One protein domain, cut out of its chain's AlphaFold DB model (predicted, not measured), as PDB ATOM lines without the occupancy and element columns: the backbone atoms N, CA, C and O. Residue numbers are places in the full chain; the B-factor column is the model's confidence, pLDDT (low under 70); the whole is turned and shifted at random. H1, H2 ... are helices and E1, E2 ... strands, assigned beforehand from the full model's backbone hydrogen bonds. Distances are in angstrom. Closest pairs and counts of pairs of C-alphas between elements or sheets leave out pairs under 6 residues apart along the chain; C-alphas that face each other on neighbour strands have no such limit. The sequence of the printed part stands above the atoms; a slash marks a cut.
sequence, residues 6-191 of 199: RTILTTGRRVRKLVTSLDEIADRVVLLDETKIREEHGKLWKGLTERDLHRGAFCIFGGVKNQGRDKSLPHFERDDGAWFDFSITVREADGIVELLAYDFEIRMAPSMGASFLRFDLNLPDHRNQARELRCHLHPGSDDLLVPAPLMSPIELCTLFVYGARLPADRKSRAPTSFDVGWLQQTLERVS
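This is residues 6 to 191 of the 199 residues of an uncharacterized protein of Sorangium cellulosum (UniProt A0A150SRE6). A twisted sheet of six strands makes a wall; H6 packs over one of its faces along E3 and E4, with H1 side by side with H6, while H3 is on the opposite face near one edge. E3 and E4 form a long hairpin, and residues 169 to 191, which include H7, stick out from the body as a tail. The 186 residues printed hold seven named helices and six named strands, in the order H1 H2 E1 H3 H4 E2 E3 E4 E5 H5 E6 H6 H7; the sheet order is E1 - E2 - E3 - E4 - E5 - E6, all antiparallel, and the class is mixed, helices and strands. The whole is compact, with a radius of gyration of the C-alphas of 18.2 A and spans of 53 by 42 by 31 A.

The sheet runs, strand beside strand, through E1, residues 29 to 32, E2, residues 57 to 62, E3, residues 83 to 93, E4, residues 96 to 107, E5, residues 116 to 121, and E6, residues 135 to 139; E1 and E6 are its edge strands. E2 E3 E4 E5 form a meander, each strand the antiparallel neighbour of the one before. E1 and E2 have N 32 and O 59 within hydrogen-bond range at 2.8 A, and E2 and E3 have N 60 and O 88 at 2.8 A. In the hairpin of E3 and E4, N 87 and O 103 are 2.8 A apart, and E4 bends by 52 degrees at residue 100. E4 and E5 have N 119 and O 104 at 2.8 A, and E5 and E6 have N 138 and O 118 at 2.8 A. H6, residues 153 to 163, is on the sheet at a height of 9.9 A, over E4 and only just over E3, with 3 C-alphas on E3; it runs along the strands, at 3 degrees to E4 on the local plane. The closest C-alphas of E4 and H6 are those of Ile 106 and Phe 160, 6.7 A apart. H1, residues 6 to 14, touches H6 at a shallow tilt of 12 degrees, the same way, with the C-alphas of Gly 12 and Val 161 closest at 6.1 A. H1 and H2, residues 22 to 28, form a helical hairpin that touches at Thr 10 and Leu 22, whose C-alphas are 6.2 A apart. H3, residues 34 to 40, is over E1 at a height of 8.0 A, on the opposite face from H6, and only just stands up from the sheet at 41 degrees. H3 and H4, residues 42 to 49, touch only at the corner, where the C-alphas of Arg 38 and Trp 45 are 5.3 A apart. H2 and H4 only graze the sheet, as does H5, residues 127 to 131. H7, residues 177 to 190, is apart from H6. Every O i to N i+4 pair is within hydrogen-bond range in H1, H2, H3, H4, H6 and H7; H5 has 0 of 1, and 1 of its 2 O i to N i+3 pairs.

E3 is 33.5 A long and E4 32.9 A, from first to last C-alpha. H7 is 19.9 A, E2 16.9 A, E5 16.6 A and H6 13.9 A. H1 begins with C-alpha 6 at (108.181, 133.366, 216.079), E4 begins with C-alpha 96 at (104.978, 145.194, 198.769), and H7 ends with C-alpha 190 at (145.910, 125.078, 197.338).

The two C-alphas farthest apart are those of Thr 35 and Ala 174, at 54.1 A. The printed part has no cut. The links E2 to E3, E6 to H6 and H6 to H7 are long. Mean pLDDT of the printed part is 89.5; residues 110 to 112, 164 to 172 and 191 are under 70.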
ATOM      1  N   ARG A   6     108.585 133.789 214.728       90.56
ATOM      2  CA  ARG A   6     108.181 133.366 216.079       90.56
ATOM      3  C   ARG A   6     107.662 131.930 216.096       90.56
ATOM      4  O   ARG A   6     107.915 131.204 217.051       90.56
ATOM      5  N   THR A   7     106.969 131.476 215.054       92.88
ATOM      6  CA  THR A   7     106.496 130.085 214.963       92.88
ATOM      7  C   THR A   7     107.656 129.098 214.888       92.88
ATOM      8  O   THR A   7     107.599 128.066 215.552       92.88
ATOM      9  N   ILE A   8     108.722 129.405 214.145       94.06
ATOM     10  CA  ILE A   8     109.918 128.548 214.074       94.06
ATOM     11  C   ILE A   8     110.574 128.451 215.453       94.06
ATOM     12  O   ILE A   8     110.818 127.350 215.938       94.06
ATOM     13  N   LEU A   9     110.785 129.589 216.121       95.44
ATOM     14  CA  LEU A   9     111.412 129.641 217.446       95.44
ATOM     15  C   LEU A   9     110.565 128.928 218.509       95.44
ATOM     16  O   LEU A   9     111.055 128.061 219.229       95.44
ATOM     17  N   THR A  10     109.265 129.220 218.576       95.94
ATOM     18  CA  THR A  10     108.357 128.573 219.539       95.94
ATOM     19  C   THR A  10     108.210 127.075 219.276       95.94
ATOM     20  O   THR A  10     108.153 126.293 220.226       95.94
ATOM     21  N   THR A  11     108.215 126.640 218.012       95.12
ATOM     22  CA  THR A  11     108.246 125.212 217.659       95.12
ATOM     23  C   THR A  11     109.564 124.582 218.093       95.12
ATOM     24  O   THR A  11     109.537 123.546 218.752       95.12
ATOM     25  N   GLY A  12     110.699 125.229 217.808       94.12
ATOM     26  CA  GLY A  12     112.031 124.828 218.263       94.12
ATOM     27  C   GLY A  12     112.084 124.623 219.773       94.12
ATOM     28  O   GLY A  12     112.552 123.588 220.246       94.12
ATOM     29  N   ARG A  13     111.498 125.549 220.537       95.81
ATOM     30  CA  ARG A  13     111.351 125.413 221.988       95.81
ATOM     31  C   ARG A  13     110.473 124.222 222.378       95.81
ATOM     32  O   ARG A  13     110.880 123.413 223.210       95.81
ATOM     33  N   ARG A  14     109.293 124.061 221.770       95.44
ATOM     34  CA  ARG A  14     108.367 122.946 222.067       95.44
ATOM     35  C   ARG A  14     108.991 121.571 221.817       95.44
ATOM     36  O   ARG A  14     108.755 120.654 222.596       95.44
ATOM     37  N   VAL A  15     109.823 121.442 220.782       94.56
ATOM     38  CA  VAL A  15     110.566 120.205 220.476       94.56
ATOM     39  C   VAL A  15     111.940 120.134 221.154       94.56
ATOM     40  O   VAL A  15     112.757 119.292 220.796       94.56
ATOM     41  N   ARG A  16     112.187 121.000 222.148       93.25
ATOM     42  CA  ARG A  16     113.394 121.040 222.991       93.25
ATOM     43  C   ARG A  16     114.706 121.270 222.237       93.25
ATOM     44  O   ARG A  16     115.753 120.914 222.748       93.25
ATOM     45  N   LYS A  17     114.654 121.896 221.060       93.00
ATOM     46  CA  LYS A  17     115.842 122.373 220.332       93.00
ATOM     47  C   LYS A  17     116.353 123.711 220.852       93.00
ATOM     48  O   LYS A  17     117.525 124.020 220.692       93.00
ATOM     49  N   LEU A  18     115.474 124.493 221.479       95.12
ATOM     50  CA  LEU A  18     115.825 125.732 222.170       95.12
ATOM     51  C   LEU A  18     115.621 125.591 223.677       95.12
ATOM     52  O   LEU A  18     114.629 125.008 224.141       95.12
ATOM     53  N   VAL A  19     116.550 126.174 224.429       95.94
ATOM     54  CA  VAL A  19     116.459 126.327 225.886       95.94
ATOM     55  C   VAL A  19     115.720 127.617 226.235       95.94
ATOM     56  O   VAL A  19     114.946 127.618 227.191       95.94
ATOM     57  N   THR A  20     115.860 128.660 225.407       96.31
ATOM     58  CA  THR A  20     115.128 129.929 225.546       96.31
ATOM     59  C   THR A  20     113.620 129.709 225.670       96.31
ATOM     60  O   THR A  20     113.004 129.039 224.836       96.31
ATOM     61  N   SER A  21     113.024 130.256 226.726       96.94
ATOM     62  CA  SER A  21     111.608 130.103 227.062       96.94
ATOM     63  C   SER A  21     110.677 130.777 226.045       96.94
ATOM     64  O   SER A  21     111.098 131.566 225.203       96.94
ATOM     65  N   LEU A  22     109.383 130.440 226.099       96.75
ATOM     66  CA  LEU A  22     108.387 131.042 225.206       96.75
ATOM     67  C   LEU A  22     108.224 132.548 225.460       96.75
ATOM     68  O   LEU A  22     108.082 133.292 224.493       96.75
ATOM     69  N   ASP A  23     108.303 132.973 226.722       96.50
ATOM     70  CA  ASP A  23     108.205 134.381 227.115       96.50
ATOM     71  C   ASP A  23     109.434 135.153 226.626       96.50
ATOM     72  O   ASP A  23     109.298 136.140 225.911       96.50
ATOM     73  N   GLU A  24     110.640 134.614 226.841       96.50
ATOM     74  CA  GLU A  24     111.862 135.202 226.282       96.50
ATOM     75  C   GLU A  24     111.829 135.268 224.748       96.50
ATOM     76  O   GLU A  24     112.336 136.223 224.170       96.50
ATOM     77  N   ILE A  25     111.239 134.283 224.059       95.94
ATOM     78  CA  ILE A  25     111.063 134.346 222.598       95.94
ATOM     79  C   ILE A  25     110.119 135.484 222.202       95.94
ATOM     80  O   ILE A  25     110.377 136.170 221.212       95.94
ATOM     81  N   ALA A  26     109.024 135.675 222.937       93.75
ATOM     82  CA  ALA A  26     108.086 136.758 222.676       93.75
ATOM     83  C   ALA A  26     108.745 138.131 222.886       93.75
ATOM     84  O   ALA A  26     108.589 139.003 222.029       93.75
ATOM     85  N   ASP A  27     109.527 138.269 223.958       94.31
ATOM     86  CA  ASP A  27     110.186 139.514 224.358       94.31
ATOM     87  C   ASP A  27     111.394 139.860 223.483       94.31
ATOM     88  O   ASP A  27     111.636 141.026 223.179       94.31
ATOM     89  N   ARG A  28     112.166 138.856 223.047       95.25
ATOM     90  CA  ARG A  28     113.392 139.060 222.253       95.25
ATOM     91  C   ARG A  28     113.129 139.270 220.770       95.25
ATOM     92  O   ARG A  28     114.031 139.730 220.076       95.25
ATOM     93  N   VAL A  29     111.944 138.908 220.266       94.75
ATOM     94  CA  VAL A  29     111.564 139.187 218.876       94.75
ATOM     95  C   VAL A  29     110.816 140.509 218.812       94.75
ATOM     96  O   VAL A  29     109.600 140.542 219.021       94.75
ATOM     97  N   VAL A  30     111.529 141.583 218.491       94.06
ATOM     98  CA  VAL A  30     110.993 142.948 218.473       94.06
ATOM     99  C   VAL A  30     110.932 143.507 217.059       94.06
ATOM    100  O   VAL A  30     111.787 143.216 216.223       94.06
ATOM    101  N   LEU A  31     109.905 144.315 216.797       93.94
ATOM    102  CA  LEU A  31     109.757 145.084 215.567       93.94
ATOM    103  C   LEU A  31     109.995 146.559 215.885       93.94
ATOM    104  O   LEU A  31     109.348 147.116 216.775       93.94
ATOM    105  N   LEU A  32     110.934 147.164 215.170       94.06
ATOM    106  CA  LEU A  32     111.286 148.573 215.274       94.06
ATOM    107  C   LEU A  32     110.848 149.282 213.998       94.06
ATOM    108  O   LEU A  32     111.235 148.878 212.901       94.06
ATOM    109  N   ASP A  33     110.048 150.328 214.153       93.19
ATOM    110  CA  ASP A  33     109.679 151.231 213.066       93.19
ATOM    111  C   ASP A  33     110.804 152.237 212.762       93.19
ATOM    112  O   ASP A  33     111.860 152.242 213.399       93.19
ATOM    113  N   GLU A  34     110.568 153.117 211.788       91.56
ATOM    114  CA  GLU A  34     111.503 154.176 211.394       91.56
ATOM    115  C   GLU A  34     111.975 155.041 212.570       91.56
ATOM    116  O   GLU A  34     113.157 155.389 212.654       91.56
ATOM    117  N   THR A  35     111.067 155.381 213.491       92.56
ATOM    118  CA  THR A  35     111.365 156.260 214.628       92.56
ATOM    119  C   THR A  35     112.354 155.577 215.559       92.56
ATOM    120  O   THR A  35     113.406 156.145 215.862       92.56
ATOM    121  N   LYS A  36     112.080 154.322 215.924       93.50
ATOM    122  CA  LYS A  36     112.974 153.536 216.779       93.50
ATOM    123  C   LYS A  36     114.300 153.212 216.105       93.50
ATOM    124  O   LYS A  36     115.344 153.288 216.744       93.50
ATOM    125  N   ILE A  37     114.305 152.911 214.803       92.94
ATOM    126  CA  ILE A  37     115.557 152.699 214.058       92.94
ATOM    127  C   ILE A  37     116.430 153.956 214.115       92.94
ATOM    128  O   ILE A  37     117.640 153.856 214.326       92.94
ATOM    129  N   ARG A  38     115.836 155.141 213.942       92.88
ATOM    130  CA  ARG A  38     116.556 156.416 214.007       92.88
ATOM    131  C   ARG A  38     117.149 156.681 215.388       92.88
ATOM    132  O   ARG A  38     118.291 157.129 215.472       92.88
ATOM    133  N   GLU A  39     116.385 156.422 216.443       92.31
ATOM    134  CA  GLU A  39     116.766 156.717 217.828       92.31
ATOM    135  C   GLU A  39     117.780 155.711 218.388       92.31
ATOM    136  O   GLU A  39     118.768 156.104 219.005       92.31
ATOM    137  N   GLU A  40     117.579 154.421 218.122       91.25
ATOM    138  CA  GLU A  40     118.336 153.332 218.751       91.25
ATOM    139  C   GLU A  40     119.449 152.777 217.839       91.25
ATOM    140  O   GLU A  40     120.433 152.198 218.307       91.25
ATOM    141  N   HIS A  41     119.346 152.980 216.519       91.12
ATOM    142  CA  HIS A  41     120.218 152.347 215.523       91.12
ATOM    143  C   HIS A  41     120.750 153.327 214.466       91.12
ATOM    144  O   HIS A  41     120.726 153.054 213.263       91.12
ATOM    145  N   GLY A  42     121.345 154.440 214.910       90.19
ATOM    146  CA  GLY A  42     121.813 155.530 214.039       90.19
ATOM    147  C   GLY A  42     122.717 155.124 212.859       90.19
ATOM    148  O   GLY A  42     122.634 155.726 211.790       90.19
ATOM    149  N   LYS A  43     123.544 154.071 212.991       91.31
ATOM    150  CA  LYS A  43     124.341 153.541 211.861       91.31
ATOM    151  C   LYS A  43     123.466 152.929 210.762       91.31
ATOM    152  O   LYS A  43     123.731 153.163 209.586       91.31
ATOM    153  N   LEU A  44     122.450 152.148 211.141       92.31
ATOM    154  CA  LEU A  44     121.496 151.559 210.199       92.31
ATOM    155  C   LEU A  44     120.650 152.660 209.559       92.31
ATOM    156  O   LEU A  44     120.550 152.702 208.337       92.31
ATOM    157  N   TRP A  45     120.132 153.587 210.373       95.31
ATOM    158  CA  TRP A  45     119.376 154.742 209.890       95.31
ATOM    159  C   TRP A  45     120.153 155.535 208.839       95.31
ATOM    160  O   TRP A  45     119.666 155.730 207.730       95.31
ATOM    161  N   LYS A  46     121.406 155.903 209.138       95.44
ATOM    162  CA  LYS A  46     122.289 156.587 208.187       95.44
ATOM    163  C   LYS A  46     122.428 155.803 206.877       95.44
ATOM    164  O   LYS A  46     122.279 156.386 205.808       95.44
ATOM    165  N   GLY A  47     122.665 154.491 206.959       94.81
ATOM    166  CA  GLY A  47     122.793 153.630 205.783       94.81
ATOM    167  C   GLY A  47     121.531 153.586 204.916       94.81
ATOM    168  O   GLY A  47     121.650 153.589 203.690       94.81
ATOM    169  N   LEU A  48     120.347 153.584 205.537       96.00
ATOM    170  CA  LEU A  48     119.054 153.651 204.853       96.00
ATOM    171  C   LEU A  48     118.816 155.025 204.216       96.00
ATOM    172  O   LEU A  48     118.414 155.097 203.058       96.00
ATOM    173  N   THR A  49     119.084 156.116 204.938       95.94
ATOM    174  CA  THR A  49     118.894 157.485 204.434       95.94
ATOM    175  C   THR A  49     119.800 157.788 203.243       95.94
ATOM    176  O   THR A  49     119.320 158.318 202.249       95.94
ATOM    177  N   GLU A  50     121.079 157.402 203.297       95.88
ATOM    178  CA  GLU A  50     122.040 157.590 202.194       95.88
ATOM    179  C   GLU A  50     121.610 156.919 200.879       95.88
ATOM    180  O   GLU A  50     122.112 157.278 199.817       95.88
ATOM    181  N   ARG A  51     120.698 155.943 200.951       94.44
ATOM    182  CA  ARG A  51     120.196 155.152 199.816       94.44
ATOM    183  C   ARG A  51     118.730 155.427 199.494       94.44
ATOM    184  O   ARG A  51     118.152 154.725 198.677       94.44
ATOM    185  N   ASP A  52     118.115 156.386 200.183       95.19
ATOM    186  CA  ASP A  52     116.676 156.660 200.102       95.19
ATOM    187  C   ASP A  52     115.784 155.423 200.376       95.19
ATOM    188  O   ASP A  52     114.705 155.239 199.819       95.19
ATOM    189  N   LEU A  53     116.238 154.548 201.280       95.25
ATOM    190  CA  LEU A  53     115.535 153.324 201.691       95.25
ATOM    191  C   LEU A  53     114.818 153.468 203.041       95.25
ATOM    192  O   LEU A  53     114.314 152.486 203.568       95.25
ATOM    193  N   HIS A  54     114.825 154.663 203.635       94.56
ATOM    194  CA  HIS A  54     114.369 154.900 205.007       94.56
ATOM    195  C   HIS A  54     112.842 154.936 205.158       94.56
ATOM    196  O   HIS A  54     112.334 154.521 206.192       94.56
ATOM    197  N   ARG A  55     112.113 155.404 204.138       94.19
ATOM    198  CA  ARG A  55     110.645 155.484 204.173       94.19
ATOM    199  C   ARG A  55     110.030 154.096 204.055       94.19
ATOM    200  O   ARG A  55     110.399 153.340 203.159       94.19
ATOM    201  N   GLY A  56     109.089 153.783 204.936       93.88
ATOM    202  CA  GLY A  56     108.466 152.470 205.064       93.88
ATOM    203  C   GLY A  56     109.398 151.403 205.643       93.88
ATOM    204  O   GLY A  56     109.059 150.220 205.599       93.88
ATOM    205  N   ALA A  57     110.584 151.777 206.140       95.88
ATOM    206  CA  ALA A  57     111.545 150.818 206.666       95.88
ATOM    207  C   ALA A  57     111.178 150.373 208.082       95.88
ATOM    208  O   ALA A  57     110.873 151.181 208.957       95.88
ATOM    209  N   PHE A  58     111.303 149.076 208.332       95.50
ATOM    210  CA  PHE A  58     111.230 148.518 209.674       95.50
ATOM    211  C   PHE A  58     112.253 147.402 209.848       95.50
ATOM    212  O   PHE A  58     112.721 146.779 208.889       95.50
ATOM    213  N   CYS A  59     112.634 147.166 211.099       95.69
ATOM    214  CA  CYS A  59     113.621 146.168 211.460       95.69
ATOM    215  C   CYS A  59     113.015 145.159 212.425       95.69
ATOM    216  O   CYS A  59     112.350 145.526 213.390       95.69
ATOM    217  N   ILE A  60     113.267 143.881 212.176       95.19
ATOM    218  CA  ILE A  60     112.915 142.792 213.076       95.19
ATOM    219  C   ILE A  60     114.208 142.308 213.712       95.19
ATOM    220  O   ILE A  60     115.097 141.826 213.009       95.19
ATOM    221  N   PHE A  61     114.303 142.409 215.031       94.69
ATOM    222  CA  PHE A  61     115.413 141.852 215.794       94.69
ATOM    223  C   PHE A  61     114.973 140.590 216.510       94.69
ATOM    224  O   PHE A  61     113.847 140.499 216.993       94.69
ATOM    225  N   GLY A  62     115.878 139.626 216.582       94.50
ATOM    226  CA  GLY A  62     115.789 138.482 217.462       94.50
ATOM    227  C   GLY A  62     116.997 138.479 218.390       94.50
ATOM    228  O   GLY A  62     118.078 138.079 217.967       94.50
ATOM    229  N   GLY A  63     116.809 138.926 219.631       91.69
ATOM    230  CA  GLY A  63     117.912 139.276 220.530       91.69
ATOM    231  C   GLY A  63     118.348 140.728 220.326       91.69
ATOM    232  O   GLY A  63     117.523 141.585 220.012       91.69
ATOM    233  N   VAL A  64     119.638 141.012 220.498       89.38
ATOM    234  CA  VAL A  64     120.225 142.337 220.231       89.38
ATOM    235  C   VAL A  64     121.424 142.231 219.296       89.38
ATOM    236  O   VAL A  64     122.046 141.179 219.177       89.38
ATOM    237  N   LYS A  65     121.791 143.339 218.646       84.75
ATOM    238  CA  LYS A  65     122.998 143.383 217.817       84.75
ATOM    239  C   LYS A  65     124.240 143.122 218.674       84.75
ATOM    240  O   LYS A  65     124.579 143.941 219.524       84.75
ATOM    241  N   ASN A  66     124.945 142.026 218.399       90.31
ATOM    242  CA  ASN A  66     126.008 141.527 219.268       90.31
ATOM    243  C   ASN A  66     127.302 141.173 218.512       90.31
ATOM    244  O   ASN A  66     127.773 140.035 218.519       90.31
ATOM    245  N   GLN A  67     127.913 142.166 217.859       83.88
ATOM    246  CA  GLN A  67     129.185 141.967 217.140       83.88
ATOM    247  C   GLN A  67     130.344 141.590 218.074       83.88
ATOM    248  O   GLN A  67     131.276 140.911 217.658       83.88
ATOM    249  N   GLY A  68     130.275 142.008 219.344       90.12
ATOM    250  CA  GLY A  68     131.251 141.637 220.372       90.12
ATOM    251  C   GLY A  68     131.106 140.201 220.876       90.12
ATOM    252  O   GLY A  68     131.967 139.743 221.621       90.12
ATOM    253  N   ARG A  69     130.041 139.491 220.468       92.75
ATOM    254  CA  ARG A  69     129.735 138.115 220.889       92.75
ATOM    255  C   ARG A  69     129.697 137.982 222.414       92.75
ATOM    256  O   ARG A  69     130.100 136.967 222.976       92.75
ATOM    257  N   ASP A  70     129.183 139.014 223.078       94.44
ATOM    258  CA  ASP A  70     128.984 139.043 224.518       94.44
ATOM    259  C   ASP A  70     127.771 138.185 224.879       94.44
ATOM    260  O   ASP A  70     126.626 138.547 224.594       94.44
ATOM    261  N   LYS A  71     128.020 137.032 225.504       92.69
ATOM    262  CA  LYS A  71     126.965 136.091 225.894       92.69
ATOM    263  C   LYS A  71     126.042 136.657 226.987       92.69
ATOM    264  O   LYS A  71     124.984 136.094 227.221       92.69
ATOM    265  N   SER A  72     126.388 137.756 227.660       94.31
ATOM    266  CA  SER A  72     125.488 138.384 228.640       94.31
ATOM    267  C   SER A  72     124.330 139.155 227.995       94.31
ATOM    268  O   SER A  72     123.300 139.376 228.635       94.31
ATOM    269  N   LEU A  73     124.467 139.538 226.722       95.06
ATOM    270  CA  LEU A  73     123.429 140.246 225.980       95.06
ATOM    271  C   LEU A  73     122.292 139.302 225.555       95.06
ATOM    272  O   LEU A  73     122.537 138.115 225.339       95.06
ATOM    273  N   PRO A  74     121.048 139.794 225.385       95.12
ATOM    274  CA  PRO A  74     119.927 138.952 224.970       95.12
ATOM    275  C   PRO A  74     120.169 138.219 223.641       95.12
ATOM    276  O   PRO A  74     120.418 138.841 222.608       95.12
ATOM    277  N   HIS A  75     120.020 136.896 223.665       96.12
ATOM    278  CA  HIS A  75     120.192 135.998 222.519       96.12
ATOM    279  C   HIS A  75     119.256 134.785 222.624       96.12
ATOM    280  O   HIS A  75     118.602 134.588 223.648       96.12
ATOM    281  N   PHE A  76     119.180 133.948 221.594       96.44
ATOM    282  CA  PHE A  76     118.548 132.628 221.685       96.44
ATOM    283  C   PHE A  76     119.603 131.556 221.919       96.44
ATOM    284  O   PHE A  76     120.666 131.602 221.312       96.44
ATOM    285  N   GLU A  77     119.300 130.569 222.756       95.00
ATOM    286  CA  GLU A  77     120.203 129.466 223.080       95.00
ATOM    287  C   GLU A  77     119.558 128.124 222.728       95.00
ATOM    288  O   GLU A  77     118.376 127.868 223.003       95.00
ATOM    289  N   ARG A  78     120.349 127.272 222.080       93.00
ATOM    290  CA  ARG A  78     120.005 125.907 221.688       93.00
ATOM    291  C   ARG A  78     120.333 124.907 222.788       93.00
ATOM    292  O   ARG A  78     121.104 125.187 223.701       93.00
ATOM    293  N   ASP A  79     119.759 123.715 222.668       90.81
ATOM    294  CA  ASP A  79     120.014 122.579 223.563       90.81
ATOM    295  C   ASP A  79     121.482 122.122 223.593       90.81
ATOM    296  O   ASP A  79     121.928 121.566 224.593       90.81
ATOM    297  N   ASP A  80     122.243 122.398 222.534       86.19
ATOM    298  CA  ASP A  80     123.673 122.098 222.425       86.19
ATOM    299  C   ASP A  80     124.605 123.246 222.853       86.19
ATOM    300  O   ASP A  80     125.819 123.170 222.653       86.19
ATOM    301  N   GLY A  81     124.056 124.317 223.434       89.44
ATOM    302  CA  GLY A  81     124.812 125.478 223.910       89.44
ATOM    303  C   GLY A  81     125.258 126.447 222.811       89.44
ATOM    304  O   GLY A  81     125.873 127.472 223.119       89.44
ATOM    305  N   ALA A  82     124.950 126.161 221.541       91.50
ATOM    306  CA  ALA A  82     125.065 127.160 220.488       91.50
ATOM    307  C   ALA A  82     124.017 128.254 220.703       91.50
ATOM    308  O   ALA A  82     122.906 128.008 221.175       91.50
ATOM    309  N   TRP A  83     124.365 129.479 220.339       94.00
ATOM    310  CA  TRP A  83     123.502 130.623 220.578       94.00
ATOM    311  C   TRP A  83     123.541 131.598 219.417       94.00
ATOM    312  O   TRP A  83     124.522 131.665 218.678       94.00
ATOM    313  N   PHE A  84     122.443 132.304 219.197       95.50
ATOM    314  CA  PHE A  84     122.279 133.122 218.008       95.50
ATOM    315  C   PHE A  84     121.417 134.350 218.256       95.50
ATOM    316  O   PHE A  84     120.546 134.370 219.126       95.50
ATOM    317  N   ASP A  85     121.648 135.349 217.420       96.19
ATOM    318  CA  ASP A  85     120.826 136.538 217.268       96.19
ATOM    319  C   ASP A  85     120.707 136.859 215.778       96.19
ATOM    320  O   ASP A  85     121.423 136.304 214.935       96.19
ATOM    321  N   PHE A  86     119.723 137.686 215.445       96.62
ATOM    322  CA  PHE A  86     119.534 138.143 214.078       96.62
ATOM    323  C   PHE A  86     118.924 139.539 214.019       96.62
ATOM    324  O   PHE A  86     118.223 139.984 214.931       96.62
ATOM    325  N   SER A  87     119.141 140.201 212.890       96.56
ATOM    326  CA  SER A  87     118.428 141.406 212.488       96.56
ATOM    327  C   SER A  87     117.989 141.286 211.035       96.56
ATOM    328  O   SER A  87     118.706 140.734 210.202       96.56
ATOM    329  N   ILE A  88     116.794 141.776 210.729       97.12
ATOM    330  CA  ILE A  88     116.216 141.757 209.387       97.12
ATOM    331  C   ILE A  88     115.684 143.152 209.117       97.12
ATOM    332  O   ILE A  88     114.795 143.614 209.823       97.12
ATOM    333  N   THR A  89     116.193 143.811 208.088       97.44
ATOM    334  CA  THR A  89     115.685 145.104 207.635       97.44
ATOM    335  C   THR A  89     114.869 144.907 206.373       97.44
ATOM    336  O   THR A  89     115.351 144.364 205.375       97.44
ATOM    337  N   VAL A  90     113.632 145.376 206.417       96.56
ATOM    338  CA  VAL A  90     112.704 145.343 205.293       96.56
ATOM    339  C   VAL A  90     112.122 146.730 205.067       96.56
ATOM    340  O   VAL A  90     112.230 147.611 205.921       96.56
ATOM    341  N   ARG A  91     111.500 146.915 203.909       95.75
ATOM    342  CA  ARG A  91     110.746 148.118 203.578       95.75
ATOM    343  C   ARG A  91     109.398 147.727 203.013       95.75
ATOM    344  O   ARG A  91     109.333 146.863 202.146       95.75
ATOM    345  N   GLU A  92     108.345 148.373 203.486       94.50
ATOM    346  CA  GLU A  92     107.027 148.294 202.869       94.50
ATOM    347  C   GLU A  92     106.781 149.540 202.020       94.50
ATOM    348  O   GLU A  92     106.789 150.664 202.519       94.50
ATOM    349  N   ALA A  93     106.590 149.334 200.720       91.12
ATOM    350  CA  ALA A  93     106.257 150.377 199.759       91.12
ATOM    351  C   ALA A  93     105.216 149.826 198.778       91.12
ATOM    352  O   ALA A  93     105.342 148.695 198.314       91.12
ATOM    353  N   ASP A  94     104.166 150.602 198.501       90.94
ATOM    354  CA  ASP A  94     103.091 150.235 197.564       90.94
ATOM    355  C   ASP A  94     102.444 148.860 197.845       90.94
ATOM    356  O   ASP A  94     102.054 148.127 196.936       90.94
ATOM    357  N   GLY A  95     102.338 148.488 199.128       89.38
ATOM    358  CA  GLY A  95     101.778 147.203 199.570       89.38
ATOM    359  C   GLY A  95     102.692 145.993 199.334       89.38
ATOM    360  O   GLY A  95     102.251 144.852 199.488       89.38
ATOM    361  N   ILE A  96     103.954 146.222 198.960       92.50
ATOM    362  CA  ILE A  96     104.978 145.194 198.769       92.50
ATOM    363  C   ILE A  96     106.011 145.307 199.888       92.50
ATOM    364  O   ILE A  96     106.536 146.382 200.161       92.50
ATOM    365  N   VAL A  97     106.335 144.167 200.506       92.56
ATOM    366  CA  VAL A  97     107.422 144.062 201.486       92.56
ATOM    367  C   VAL A  97     108.694 143.596 200.785       92.56
ATOM    368  O   VAL A  97     108.762 142.482 200.265       92.56
ATOM    369  N   GLU A  98     109.714 144.443 200.805       94.94
ATOM    370  CA  GLU A  98     111.030 144.204 200.228       94.94
ATOM    371  C   GLU A  98     112.054 143.863 201.317       94.94
ATOM    372  O   GLU A  98     112.169 144.562 202.323       94.94
ATOM    373  N   LEU A  99     112.845 142.810 201.099       96.31
ATOM    374  CA  LEU A  99     113.976 142.464 201.959       96.31
ATOM    375  C   LEU A  99     115.221 143.269 201.566       96.31
ATOM    376  O   LEU A  99     115.829 143.028 200.520       96.31
ATOM    377  N   LEU A 100     115.631 144.190 202.437       96.75
ATOM    378  CA  LEU A 100     116.757 145.087 202.174       96.75
ATOM    379  C   LEU A 100     118.080 144.527 202.691       96.75
ATOM    380  O   LEU A 100     119.082 144.555 201.970       96.75
ATOM    381  N   ALA A 101     118.085 144.039 203.930       97.19
ATOM    382  CA  ALA A 101     119.273 143.530 204.600       97.19
ATOM    383  C   ALA A 101     118.923 142.500 205.675       97.19
ATOM    384  O   ALA A 101     117.809 142.475 206.199       97.19
ATOM    385  N   TYR A 102     119.899 141.677 206.031       97.56
ATOM    386  CA  TYR A 102     119.866 140.876 207.245       97.56
ATOM    387  C   TYR A 102     121.278 140.604 207.752       97.56
ATOM    388  O   TYR A 102     122.238 140.640 206.984       97.56
ATOM    389  N   ASP A 103     121.355 140.282 209.035       96.25
ATOM    390  CA  ASP A 103     122.525 139.743 209.726       96.25
ATOM    391  C   ASP A 103     122.001 138.601 210.601       96.25
ATOM    392  O   ASP A 103     121.092 138.806 211.410       96.25
ATOM    393  N   PHE A 104     122.492 137.389 210.366       96.44
ATOM    394  CA  PHE A 104     122.156 136.195 211.133       96.44
ATOM    395  C   PHE A 104     123.448 135.554 211.606       96.44
ATOM    396  O   PHE A 104     124.160 134.977 210.787       96.44
ATOM    397  N   GLU A 105     123.727 135.566 212.908       95.88
ATOM    398  CA  GLU A 105     124.945 134.967 213.455       95.88
ATOM    399  C   GLU A 105     124.617 133.874 214.474       95.88
ATOM    400  O   GLU A 105     123.983 134.115 215.502       95.88
ATOM    401  N   ILE A 106     125.096 132.657 214.212       93.75
ATOM    402  CA  ILE A 106     125.094 131.555 215.177       93.75
ATOM    403  C   ILE A 106     126.512 131.322 215.681       93.75
ATOM    404  O   ILE A 106     127.425 131.033 214.912       93.75
ATOM    405  N   ARG A 107     126.695 131.439 216.992       93.62
ATOM    406  CA  ARG A 107     127.929 131.113 217.698       93.62
ATOM    407  C   ARG A 107     127.848 129.656 218.109       93.62
ATOM    408  O   ARG A 107     126.899 129.226 218.767       93.62
ATOM    409  N   MET A 108     128.832 128.893 217.669       88.50
ATOM    410  CA  MET A 108     128.864 127.451 217.832       88.50
ATOM    411  C   MET A 108     129.622 127.083 219.108       88.50
ATOM    412  O   MET A 108     130.481 127.830 219.578       88.50
ATOM    413  N   ALA A 109     129.344 125.901 219.660       77.00
ATOM    414  CA  ALA A 109     130.170 125.362 220.732       77.00
ATOM    415  C   ALA A 109     131.621 125.142 220.233       77.00
ATOM    416  O   ALA A 109     131.815 124.826 219.054       77.00
ATOM    417  N   PRO A 110     132.648 125.234 221.106       69.12
ATOM    418  CA  PRO A 110     134.062 125.137 220.710       69.12
ATOM    419  C   PRO A 110     134.447 123.884 219.899       69.12
ATOM    420  O   PRO A 110     135.442 123.890 219.183       69.12
ATOM    421  N   SER A 111     133.658 122.810 219.973       66.06
ATOM    422  CA  SER A 111     133.875 121.537 219.273       66.06
ATOM    423  C   SER A 111     133.504 121.539 217.777       66.06
ATOM    424  O   SER A 111     133.681 120.525 217.105       66.06
ATOM    425  N   MET A 112     132.989 122.650 217.237       64.62
ATOM    426  CA  MET A 112     132.370 122.723 215.900       64.62
ATOM    427  C   MET A 112     133.308 123.154 214.760       64.62
ATOM    428  O   MET A 112     132.868 123.267 213.614       64.62
ATOM    429  N   GLY A 113     134.591 123.386 215.045       70.00
ATOM    430  CA  GLY A 113     135.607 123.803 214.068       70.00
ATOM    431  C   GLY A 113     135.558 125.296 213.719       70.00
ATOM    432  O   GLY A 113     136.582 125.964 213.812       70.00
ATOM    433  N   ALA A 114     134.381 125.836 213.387       80.69
ATOM    434  CA  ALA A 114     134.151 127.280 213.280       80.69
ATOM    435  C   ALA A 114     133.508 127.807 214.571       80.69
ATOM    436  O   ALA A 114     132.529 127.235 215.047       80.69
ATOM    437  N   SER A 115     134.036 128.903 215.121       88.50
ATOM    438  CA  SER A 115     133.508 129.545 216.338       88.50
ATOM    439  C   SER A 115     132.126 130.175 216.125       88.50
ATOM    440  O   SER A 115     131.328 130.248 217.058       88.50
ATOM    441  N   PHE A 116     131.812 130.590 214.896       92.81
ATOM    442  CA  PHE A 116     130.497 131.081 214.496       92.81
ATOM    443  C   PHE A 116     130.261 130.910 212.989       92.81
ATOM    444  O   PHE A 116     131.196 130.682 212.223       92.81
ATOM    445  N   LEU A 117     129.009 131.047 212.563       92.94
ATOM    446  CA  LEU A 117     128.615 131.259 211.172       92.94
ATOM    447  C   LEU A 117     127.748 132.516 211.121       92.94
ATOM    448  O   LEU A 117     126.724 132.557 211.805       92.94
ATOM    449  N   ARG A 118     128.133 133.517 210.319       95.62
ATOM    450  CA  ARG A 118     127.299 134.706 210.077       95.62
ATOM    451  C   ARG A 118     126.891 134.818 208.617       95.62
ATOM    452  O   ARG A 118     127.755 134.844 207.749       95.62
ATOM    453  N   PHE A 119     125.591 134.894 208.362       96.75
ATOM    454  CA  PHE A 119     125.022 135.137 207.043       96.75
ATOM    455  C   PHE A 119     124.578 136.587 206.949       96.75
ATOM    456  O   PHE A 119     123.691 137.006 207.690       96.75
ATOM    457  N   ASP A 120     125.137 137.297 205.978       96.94
ATOM    458  CA  ASP A 120     124.890 138.718 205.791       96.94
ATOM    459  C   ASP A 120     124.300 138.989 204.411       96.94
ATOM    460  O   ASP A 120     124.822 138.557 203.376       96.94
ATOM    461  N   LEU A 121     123.221 139.765 204.411       97.50
ATOM    462  CA  LEU A 121     122.693 140.465 203.254       97.50
ATOM    463  C   LEU A 121     122.910 141.952 203.490       97.50
ATOM    464  O   LEU A 121     122.223 142.575 204.297       97.50
ATOM    465  N   ASN A 122     123.860 142.529 202.766       96.00
ATOM    466  CA  ASN A 122     124.087 143.964 202.817       96.00
ATOM    467  C   ASN A 122     122.940 144.732 202.144       96.00
ATOM    468  O   ASN A 122     122.322 144.246 201.188       96.00
ATOM    469  N   LEU A 123     122.726 145.974 202.591       95.62
ATOM    470  CA  LEU A 123     121.836 146.916 201.910       95.62
ATOM    471  C   LEU A 123     122.186 147.013 200.410       95.62
ATOM    472  O   LEU A 123     123.357 146.843 200.043       95.62
ATOM    473  N   PRO A 124     121.201 147.307 199.541       92.75
ATOM    474  CA  PRO A 124     121.463 147.671 198.152       92.75
ATOM    475  C   PRO A 124     122.551 148.750 198.041       92.75
ATOM    476  O   PRO A 124     122.724 149.577 198.939       92.75
ATOM    477  N   ASP A 125     123.335 148.707 196.969       90.00
ATOM    478  CA  ASP A 125     124.433 149.640 196.682       90.00
ATOM    479  C   ASP A 125     125.514 149.695 197.777       90.00
ATOM    480  O   ASP A 125     126.248 150.673 197.952       90.00
ATOM    481  N   HIS A 126     125.640 148.629 198.570       90.06
ATOM    482  CA  HIS A 126     126.794 148.446 199.440       90.06
ATOM    483  C   HIS A 126     128.054 148.164 198.609       90.06
ATOM    484  O   HIS A 126     127.992 147.510 197.570       90.06
ATOM    485  N   ARG A 127     129.236 148.572 199.096       85.62
ATOM    486  CA  ARG A 127     130.520 148.383 198.385       85.62
ATOM    487  C   ARG A 127     130.796 146.922 198.005       85.62
ATOM    488  O   ARG A 127     131.439 146.660 196.994       85.62
ATOM    489  N   ASN A 128     130.282 145.975 198.789       84.94
ATOM    490  CA  ASN A 128     130.419 144.543 198.510       84.94
ATOM    491  C   ASN A 128     129.604 144.074 197.295       84.94
ATOM    492  O   ASN A 128     129.915 143.026 196.739       84.94
ATOM    493  N   GLN A 129     128.597 144.829 196.848       85.00
ATOM    494  CA  GLN A 129     127.791 144.473 195.680       85.00
ATOM    495  C   GLN A 129     128.624 144.451 194.395       85.00
ATOM    496  O   GLN A 129     128.491 143.519 193.611       85.00
ATOM    497  N   ALA A 130     129.560 145.394 194.229       86.19
ATOM    498  CA  ALA A 130     130.483 145.422 193.088       86.19
ATOM    499  C   ALA A 130     131.446 144.217 193.044       86.19
ATOM    500  O   ALA A 130     132.099 143.982 192.035       86.19
ATOM    501  N   ARG A 131     131.542 143.463 194.145       86.94
ATOM    502  CA  ARG A 131     132.347 142.240 194.276       86.94
ATOM    503  C   ARG A 131     131.485 140.974 194.292       86.94
ATOM    504  O   ARG A 131     131.992 139.930 194.676       86.94
ATOM    505  N   GLU A 132     130.192 141.085 193.975       85.81
ATOM    506  CA  GLU A 132     129.209 139.990 194.065       85.81
ATOM    507  C   GLU A 132     129.071 139.396 195.485       85.81
ATOM    508  O   GLU A 132     128.643 138.263 195.677       85.81
ATOM    509  N   LEU A 133     129.389 140.193 196.512       91.00
ATOM    510  CA  LEU A 133     129.363 139.825 197.934       91.00
ATOM    511  C   LEU A 133     128.256 140.569 198.694       91.00
ATOM    512  O   LEU A 133     128.386 140.890 199.879       91.00
ATOM    513  N   ARG A 134     127.149 140.904 198.013       94.06
ATOM    514  CA  ARG A 134     125.977 141.467 198.702       94.06
ATOM    515  C   ARG A 134     125.419 140.442 199.694       94.06
ATOM    516  O   ARG A 134     125.188 140.803 200.845       94.06
ATOM    517  N   CYS A 135     125.304 139.189 199.254       96.31
ATOM    518  CA  CYS A 135     125.007 138.020 200.077       96.31
ATOM    519  C   CYS A 135     126.307 137.254 200.342       96.31
ATOM    520  O   CYS A 135     126.986 136.844 199.398       96.31
ATOM    521  N   HIS A 136     126.674 137.061 201.604       96.88
ATOM    522  CA  HIS A 136     127.909 136.360 201.950       96.88
ATOM    523  C   HIS A 136     127.820 135.675 203.315       96.88
ATOM    524  O   HIS A 136     126.895 135.906 204.093       96.88
ATOM    525  N   LEU A 137     128.785 134.794 203.567       95.50
ATOM    526  CA  LEU A 137     128.949 134.045 204.804       95.50
ATOM    527  C   LEU A 137     130.323 134.342 205.409       95.50
ATOM    528  O   LEU A 137     131.332 134.327 204.703       95.50
ATOM    529  N   HIS A 138     130.349 134.521 206.725       95.06
ATOM    530  CA  HIS A 138     131.547 134.517 207.552       95.06
ATOM    531  C   HIS A 138     131.682 133.177 208.292       95.06
ATOM    532  O   HIS A 138     130.916 132.918 209.229       95.06
ATOM    533  N   PRO A 139     132.629 132.305 207.899       92.62
ATOM    534  CA  PRO A 139     132.869 131.033 208.569       92.62
ATOM    535  C   PRO A 139     133.900 131.191 209.698       92.62
ATOM    536  O   PRO A 139     135.081 130.895 209.529       92.62
ATOM    537  N   GLY A 140     133.461 131.665 210.863       90.75
ATOM    538  CA  GLY A 140     134.282 131.724 212.080       90.75
ATOM    539  C   GLY A 140     135.323 132.845 212.126       90.75
ATOM    540  O   GLY A 140     136.100 132.906 213.076       90.75
ATOM    541  N   SER A 141     135.345 133.735 211.131       91.00
ATOM    542  CA  SER A 141     136.181 134.938 211.113       91.00
ATOM    543  C   SER A 141     135.462 136.086 210.411       91.00
ATOM    544  O   SER A 141     134.890 135.902 209.336       91.00
ATOM    545  N   ASP A 142     135.516 137.277 211.006       91.31
ATOM    546  CA  ASP A 142     134.957 138.501 210.424       91.31
ATOM    547  C   ASP A 142     135.708 138.933 209.150       91.31
ATOM    548  O   ASP A 142     135.121 139.565 208.275       91.31
ATOM    549  N   ASP A 143     136.971 138.527 209.001       92.44
ATOM    550  CA  ASP A 143     137.809 138.860 207.842       92.44
ATOM    551  C   ASP A 143     137.659 137.862 206.684       92.44
ATOM    552  O   ASP A 143     138.077 138.134 205.556       92.44
ATOM    553  N   LEU A 144     137.066 136.692 206.943       91.50
ATOM    554  CA  LEU A 144     136.796 135.687 205.919       91.50
ATOM    555  C   LEU A 144     135.373 135.861 205.402       91.50
ATOM    556  O   LEU A 144     134.416 135.665 206.143       91.50
ATOM    557  N   LEU A 145     135.241 136.192 204.118       93.50
ATOM    558  CA  LEU A 145     133.952 136.340 203.446       93.50
ATOM    559  C   LEU A 145     133.904 135.394 202.251       93.50
ATOM    560  O   LEU A 145     134.778 135.445 201.383       93.50
ATOM    561  N   VAL A 146     132.871 134.562 202.186       93.06
ATOM    562  CA  VAL A 146     132.600 133.712 201.021       93.06
ATOM    563  C   VAL A 146     131.238 134.064 200.427       93.06
ATOM    564  O   VAL A 146     130.307 134.331 201.192       93.06
ATOM    565  N   PRO A 147     131.081 134.081 199.090       94.44
ATOM    566  CA  PRO A 147     129.772 134.258 198.474       94.44
ATOM    567  C   PRO A 147     128.770 133.236 199.015       94.44
ATOM    568  O   PRO A 147     129.099 132.060 199.191       94.44
ATOM    569  N   ALA A 148     127.543 133.682 199.265       93.19
ATOM    570  CA  ALA A 148     126.454 132.831 199.724       93.19
ATOM    571  C   ALA A 148     125.188 133.125 198.907       93.19
ATOM    572  O   ALA A 148     125.000 134.261 198.464       93.19
ATOM    573  N   PRO A 149     124.303 132.136 198.694       93.06
ATOM    574  CA  PRO A 149     123.013 132.405 198.075       93.06
ATOM    575  C   PRO A 149     122.188 133.356 198.953       93.06
ATOM    576  O   PRO A 149     122.332 133.376 200.177       93.06
ATOM    577  N   LEU A 150     121.286 134.119 198.331       94.94
ATOM    578  CA  LEU A 150     120.248 134.827 199.075       94.94
ATOM    579  C   LEU A 150     119.350 133.791 199.757       94.94
ATOM    580  O   LEU A 150     118.692 133.007 199.077       94.94
ATOM    581  N   MET A 151     119.326 133.797 201.087       95.00
ATOM    582  CA  MET A 151     118.466 132.918 201.873       95.00
ATOM    583  C   MET A 151     117.307 133.718 202.453       95.00
ATOM    584  O   MET A 151     117.472 134.865 202.873       95.00
ATOM    585  N   SER A 152     116.122 133.119 202.505       94.31
ATOM    586  CA  SER A 152     115.010 133.734 203.218       94.31
ATOM    587  C   SER A 152     115.272 133.723 204.734       94.31
ATOM    588  O   SER A 152     115.860 132.773 205.264       94.31
ATOM    589  N   PRO A 153     114.767 134.719 205.485       95.00
ATOM    590  CA  PRO A 153     114.860 134.725 206.946       95.00
ATOM    591  C   PRO A 153     114.306 133.457 207.620       95.00
ATOM    592  O   PRO A 153     114.813 133.003 208.643       95.00
ATOM    593  N   ILE A 154     113.278 132.846 207.023       93.06
ATOM    594  CA  ILE A 154     112.671 131.590 207.487       93.06
ATOM    595  C   ILE A 154     113.654 130.424 207.347       93.06
ATOM    596  O   ILE A 154     113.764 129.604 208.263       93.06
ATOM    597  N   GLU A 155     114.372 130.340 206.225       92.69
ATOM    598  CA  GLU A 155     115.385 129.306 205.993       92.69
ATOM    599  C   GLU A 155     116.552 129.453 206.966       92.69
ATOM    600  O   GLU A 155     116.959 128.459 207.565       92.69
ATOM    601  N   LEU A 156     117.037 130.679 207.191       94.62
ATOM    602  CA  LEU A 156     118.119 130.953 208.142       94.62
ATOM    603  C   LEU A 156     117.719 130.609 209.581       94.62
ATOM    604  O   LEU A 156     118.441 129.876 210.258       94.62
ATOM    605  N   CYS A 157     116.532 131.025 210.035       93.50
ATOM    606  CA  CYS A 157     116.022 130.609 211.345       93.50
ATOM    607  C   CYS A 157     115.889 129.085 211.455       93.50
ATOM    608  O   CYS A 157     116.242 128.502 212.478       93.50
ATOM    609  N   THR A 158     115.396 128.421 210.408       92.38
ATOM    610  CA  THR A 158     115.259 126.959 210.394       92.38
ATOM    611  C   THR A 158     116.630 126.279 210.466       92.38
ATOM    612  O   THR A 158     116.812 125.348 211.251       92.38
ATOM    613  N   LEU A 159     117.616 126.764 209.707       90.69
ATOM    614  CA  LEU A 159     119.003 126.298 209.751       90.69
ATOM    615  C   LEU A 159     119.587 126.442 211.162       90.69
ATOM    616  O   LEU A 159     120.230 125.514 211.656       90.69
ATOM    617  N   PHE A 160     119.332 127.569 211.825       90.19
ATOM    618  CA  PHE A 160     119.866 127.844 213.156       90.19
ATOM    619  C   PHE A 160     119.208 126.984 214.228       90.19
ATOM    620  O   PHE A 160     119.914 126.470 215.087       90.19
ATOM    621  N   VAL A 161     117.898 126.739 214.153       92.00
ATOM    622  CA  VAL A 161     117.192 125.891 215.129       92.00
ATOM    623  C   VAL A 161     117.442 124.393 214.894       92.00
ATOM    624  O   VAL A 161     117.527 123.632 215.854       92.00
ATOM    625  N   TYR A 162     117.562 123.945 213.639       87.56
ATOM    626  CA  TYR A 162     117.531 122.511 213.300       87.56
ATOM    627  C   TYR A 162     118.724 121.993 212.490       87.56
ATOM    628  O   TYR A 162     119.016 120.795 212.516       87.56
ATOM    629  N   GLY A 163     119.359 122.852 211.693       73.88
ATOM    630  CA  GLY A 163     120.211 122.429 210.579       73.88
ATOM    631  C   GLY A 163     121.710 122.387 210.880       73.88
ATOM    632  O   GLY A 163     122.403 121.515 210.355       73.88
ATOM    633  N   ALA A 164     122.226 123.253 211.753       66.19
ATOM    634  CA  ALA A 164     123.637 123.212 212.145       66.19
ATOM    635  C   ALA A 164     123.877 122.104 213.191       66.19
ATOM    636  O   ALA A 164     123.987 122.380 214.381       66.19
ATOM    637  N   ARG A 165     123.869 120.833 212.762       61.66
ATOM    638  CA  ARG A 165     124.090 119.663 213.637       61.66
ATOM    639  C   ARG A 165     125.533 119.577 214.124       61.66
ATOM    640  O   ARG A 165     126.454 119.802 213.330       61.66
ATOM    641  N   LEU A 166     125.710 119.123 215.366       59.31
ATOM    642  CA  LEU A 166     127.015 118.749 215.908       59.31
ATOM    643  C   LEU A 166     127.668 117.652 215.046       59.31
ATOM    644  O   LEU A 166     126.958 116.755 214.585       59.31
ATOM    645  N   PRO A 167     129.000 117.646 214.844       57.81
ATOM    646  CA  PRO A 167     129.721 116.518 214.272       57.81
ATOM    647  C   PRO A 167     129.395 115.199 214.971       57.81
ATOM    648  O   PRO A 167     129.262 114.191 214.290       57.81
ATOM    649  N   ALA A 168     129.184 115.217 216.292       55.78
ATOM    650  CA  ALA A 168     128.786 114.041 217.068       55.78
ATOM    651  C   ALA A 168     127.403 113.480 216.672       55.78
ATOM    652  O   ALA A 168     127.190 112.273 216.742       55.78
ATOM    653  N   ASP A 169     126.492 114.332 216.186       59.81
ATOM    654  CA  ASP A 169     125.158 113.939 215.703       59.81
ATOM    655  C   ASP A 169     125.156 113.554 214.218       59.81
ATOM    656  O   ASP A 169     124.157 113.054 213.676       59.81
ATOM    657  N   ARG A 170     126.263 113.808 213.509       60.94
ATOM    658  CA  ARG A 170     126.447 113.296 212.156       60.94
ATOM    659  C   ARG A 170     126.743 111.815 212.311       60.94
ATOM    660  O   ARG A 170     127.835 111.433 212.717       60.94
ATOM    661  N   LYS A 171     125.770 110.965 211.964       59.72
ATOM    662  CA  LYS A 171     126.055 109.544 211.747       59.72
ATOM    663  C   LYS A 171     127.281 109.467 210.845       59.72
ATOM    664  O   LYS A 171     127.261 110.055 209.761       59.72
ATOM    665  N   SER A 172     128.320 108.781 211.319       62.69
ATOM    666  CA  SER A 172     129.459 108.404 210.491       62.69
ATOM    667  C   SER A 172     128.904 107.862 209.177       62.69
ATOM    668  O   SER A 172     128.163 106.877 209.161       62.69
ATOM    669  N   ARG A 173     129.173 108.582 208.090       72.94
ATOM    670  CA  ARG A 173     128.881 108.131 206.738       72.94
ATOM    671  C   ARG A 173     130.192 108.098 205.987       72.94
ATOM    672  O   ARG A 173     131.033 108.977 206.178       72.94
ATOM    673  N   ALA A 174     130.336 107.106 205.117       79.94
ATOM    674  CA  ALA A 174     131.412 107.134 204.146       79.94
ATOM    675  C   ALA A 174     131.351 108.470 203.368       79.94
ATOM    676  O   ALA A 174     130.244 108.946 203.055       79.94
ATOM    677  N   PRO A 175     132.505 109.100 203.086       79.00
ATOM    678  CA  PRO A 175     132.570 110.229 202.169       79.00
ATOM    679  C   PRO A 175     131.876 109.870 200.851       79.00
ATOM    680  O   PRO A 175     132.026 108.756 200.346       79.00
ATOM    681  N   THR A 176     131.089 110.791 200.302       83.19
ATOM    682  CA  THR A 176     130.533 110.610 198.956       83.19
ATOM    683  C   THR A 176     131.625 110.834 197.915       83.19
ATOM    684  O   THR A 176     132.650 111.455 198.199       83.19
ATOM    685  N   SER A 177     131.393 110.384 196.683       78.94
ATOM    686  CA  SER A 177     132.265 110.713 195.548       78.94
ATOM    687  C   SER A 177     132.434 112.225 195.368       78.94
ATOM    688  O   SER A 177     133.521 112.678 195.019       78.94
ATOM    689  N   PHE A 178     131.391 113.005 195.670       79.50
ATOM    690  CA  PHE A 178     131.464 114.461 195.701       79.50
ATOM    691  C   PHE A 178     132.428 114.961 196.783       79.50
ATOM    692  O   PHE A 178     133.308 115.757 196.473       79.50
ATOM    693  N   ASP A 179     132.303 114.474 198.024       75.44
ATOM    694  CA  ASP A 179     133.157 114.909 199.143       75.44
ATOM    695  C   ASP A 179     134.646 114.634 198.845       75.44
ATOM    696  O   ASP A 179     135.501 115.492 199.068       75.44
ATOM    697  N   VAL A 180     134.948 113.453 198.291       83.25
ATOM    698  CA  VAL A 180     136.313 113.056 197.904       83.25
ATOM    699  C   VAL A 180     136.823 113.896 196.732       83.25
ATOM    700  O   VAL A 180     137.924 114.438 196.808       83.25
ATOM    701  N   GLY A 181     136.022 114.042 195.672       83.69
ATOM    702  CA  GLY A 181     136.411 114.802 194.485       83.69
ATOM    703  C   GLY A 181     136.620 116.287 194.779       83.69
ATOM    704  O   GLY A 181     137.595 116.877 194.318       83.69
ATOM    705  N   TRP A 182     135.755 116.884 195.601       82.12
ATOM    706  CA  TRP A 182     135.892 118.274 196.032       82.12
ATOM    707  C   TRP A 182     137.168 118.489 196.852       82.12
ATOM    708  O   TRP A 182     137.899 119.449 196.600       82.12
ATOM    709  N   LEU A 183     137.476 117.591 197.797       78.44
ATOM    710  CA  LEU A 183     138.695 117.681 198.603       78.44
ATOM    711  C   LEU A 183     139.954 117.557 197.735       78.44
ATOM    712  O   LEU A 183     140.864 118.368 197.886       78.44
ATOM    713  N   GLN A 184     139.998 116.594 196.810       80.69
ATOM    714  CA  GLN A 184     141.123 116.409 195.886       80.69
ATOM    715  C   GLN A 184     141.356 117.652 195.022       80.69
ATOM    716  O   GLN A 184     142.453 118.204 195.034       80.69
ATOM    717  N   GLN A 185     140.310 118.158 194.363       79.88
ATOM    718  CA  GLN A 185     140.405 119.369 193.540       79.88
ATOM    719  C   GLN A 185     140.815 120.594 194.354       79.88
ATOM    720  O   GLN A 185     141.546 121.456 193.868       79.88
ATOM    721  N   THR A 186     140.335 120.698 195.593       74.19
ATOM    722  CA  THR A 186     140.730 121.785 196.485       74.19
ATOM    723  C   THR A 186     142.213 121.661 196.811       74.19
ATOM    724  O   THR A 186     142.953 122.604 196.558       74.19
ATOM    725  N   LEU A 187     142.680 120.495 197.270       75.62
ATOM    726  CA  LEU A 187     144.088 120.251 197.601       75.62
ATOM    727  C   LEU A 187     145.032 120.471 196.414       75.62
ATOM    728  O   LEU A 187     146.120 121.004 196.613       75.62
ATOM    729  N   GLU A 188     144.619 120.129 195.195       83.88
ATOM    730  CA  GLU A 188     145.371 120.422 193.967       83.88
ATOM    731  C   GLU A 188     145.507 121.928 193.707       83.88
ATOM    732  O   GLU A 188     146.537 122.379 193.214       83.88
ATOM    733  N   ARG A 189     144.484 122.717 194.054       75.69
ATOM    734  CA  ARG A 189     144.479 124.175 193.873       75.69
ATOM    735  C   ARG A 189     145.236 124.923 194.965       75.69
ATOM    736  O   ARG A 189     145.784 125.983 194.676       75.69
ATOM    737  N   VAL A 190     145.230 124.420 196.204       75.56
ATOM    738  CA  VAL A 190     145.910 125.078 197.338       75.56
ATOM    739  C   VAL A 190     147.315 124.545 197.597       75.56
ATOM    740  O   VAL A 190     148.084 125.212 198.288       75.56
ATOM    741  N   SER A 191     147.684 123.382 197.053       66.44
ATOM    742  CA  SER A 191     149.073 122.931 197.112       66.44
ATOM    743  C   SER A 191     149.921 123.830 196.215       66.44
ATOM    744  O   SER A 191     149.646 123.915 195.015       66.44
TER     745      SER A 191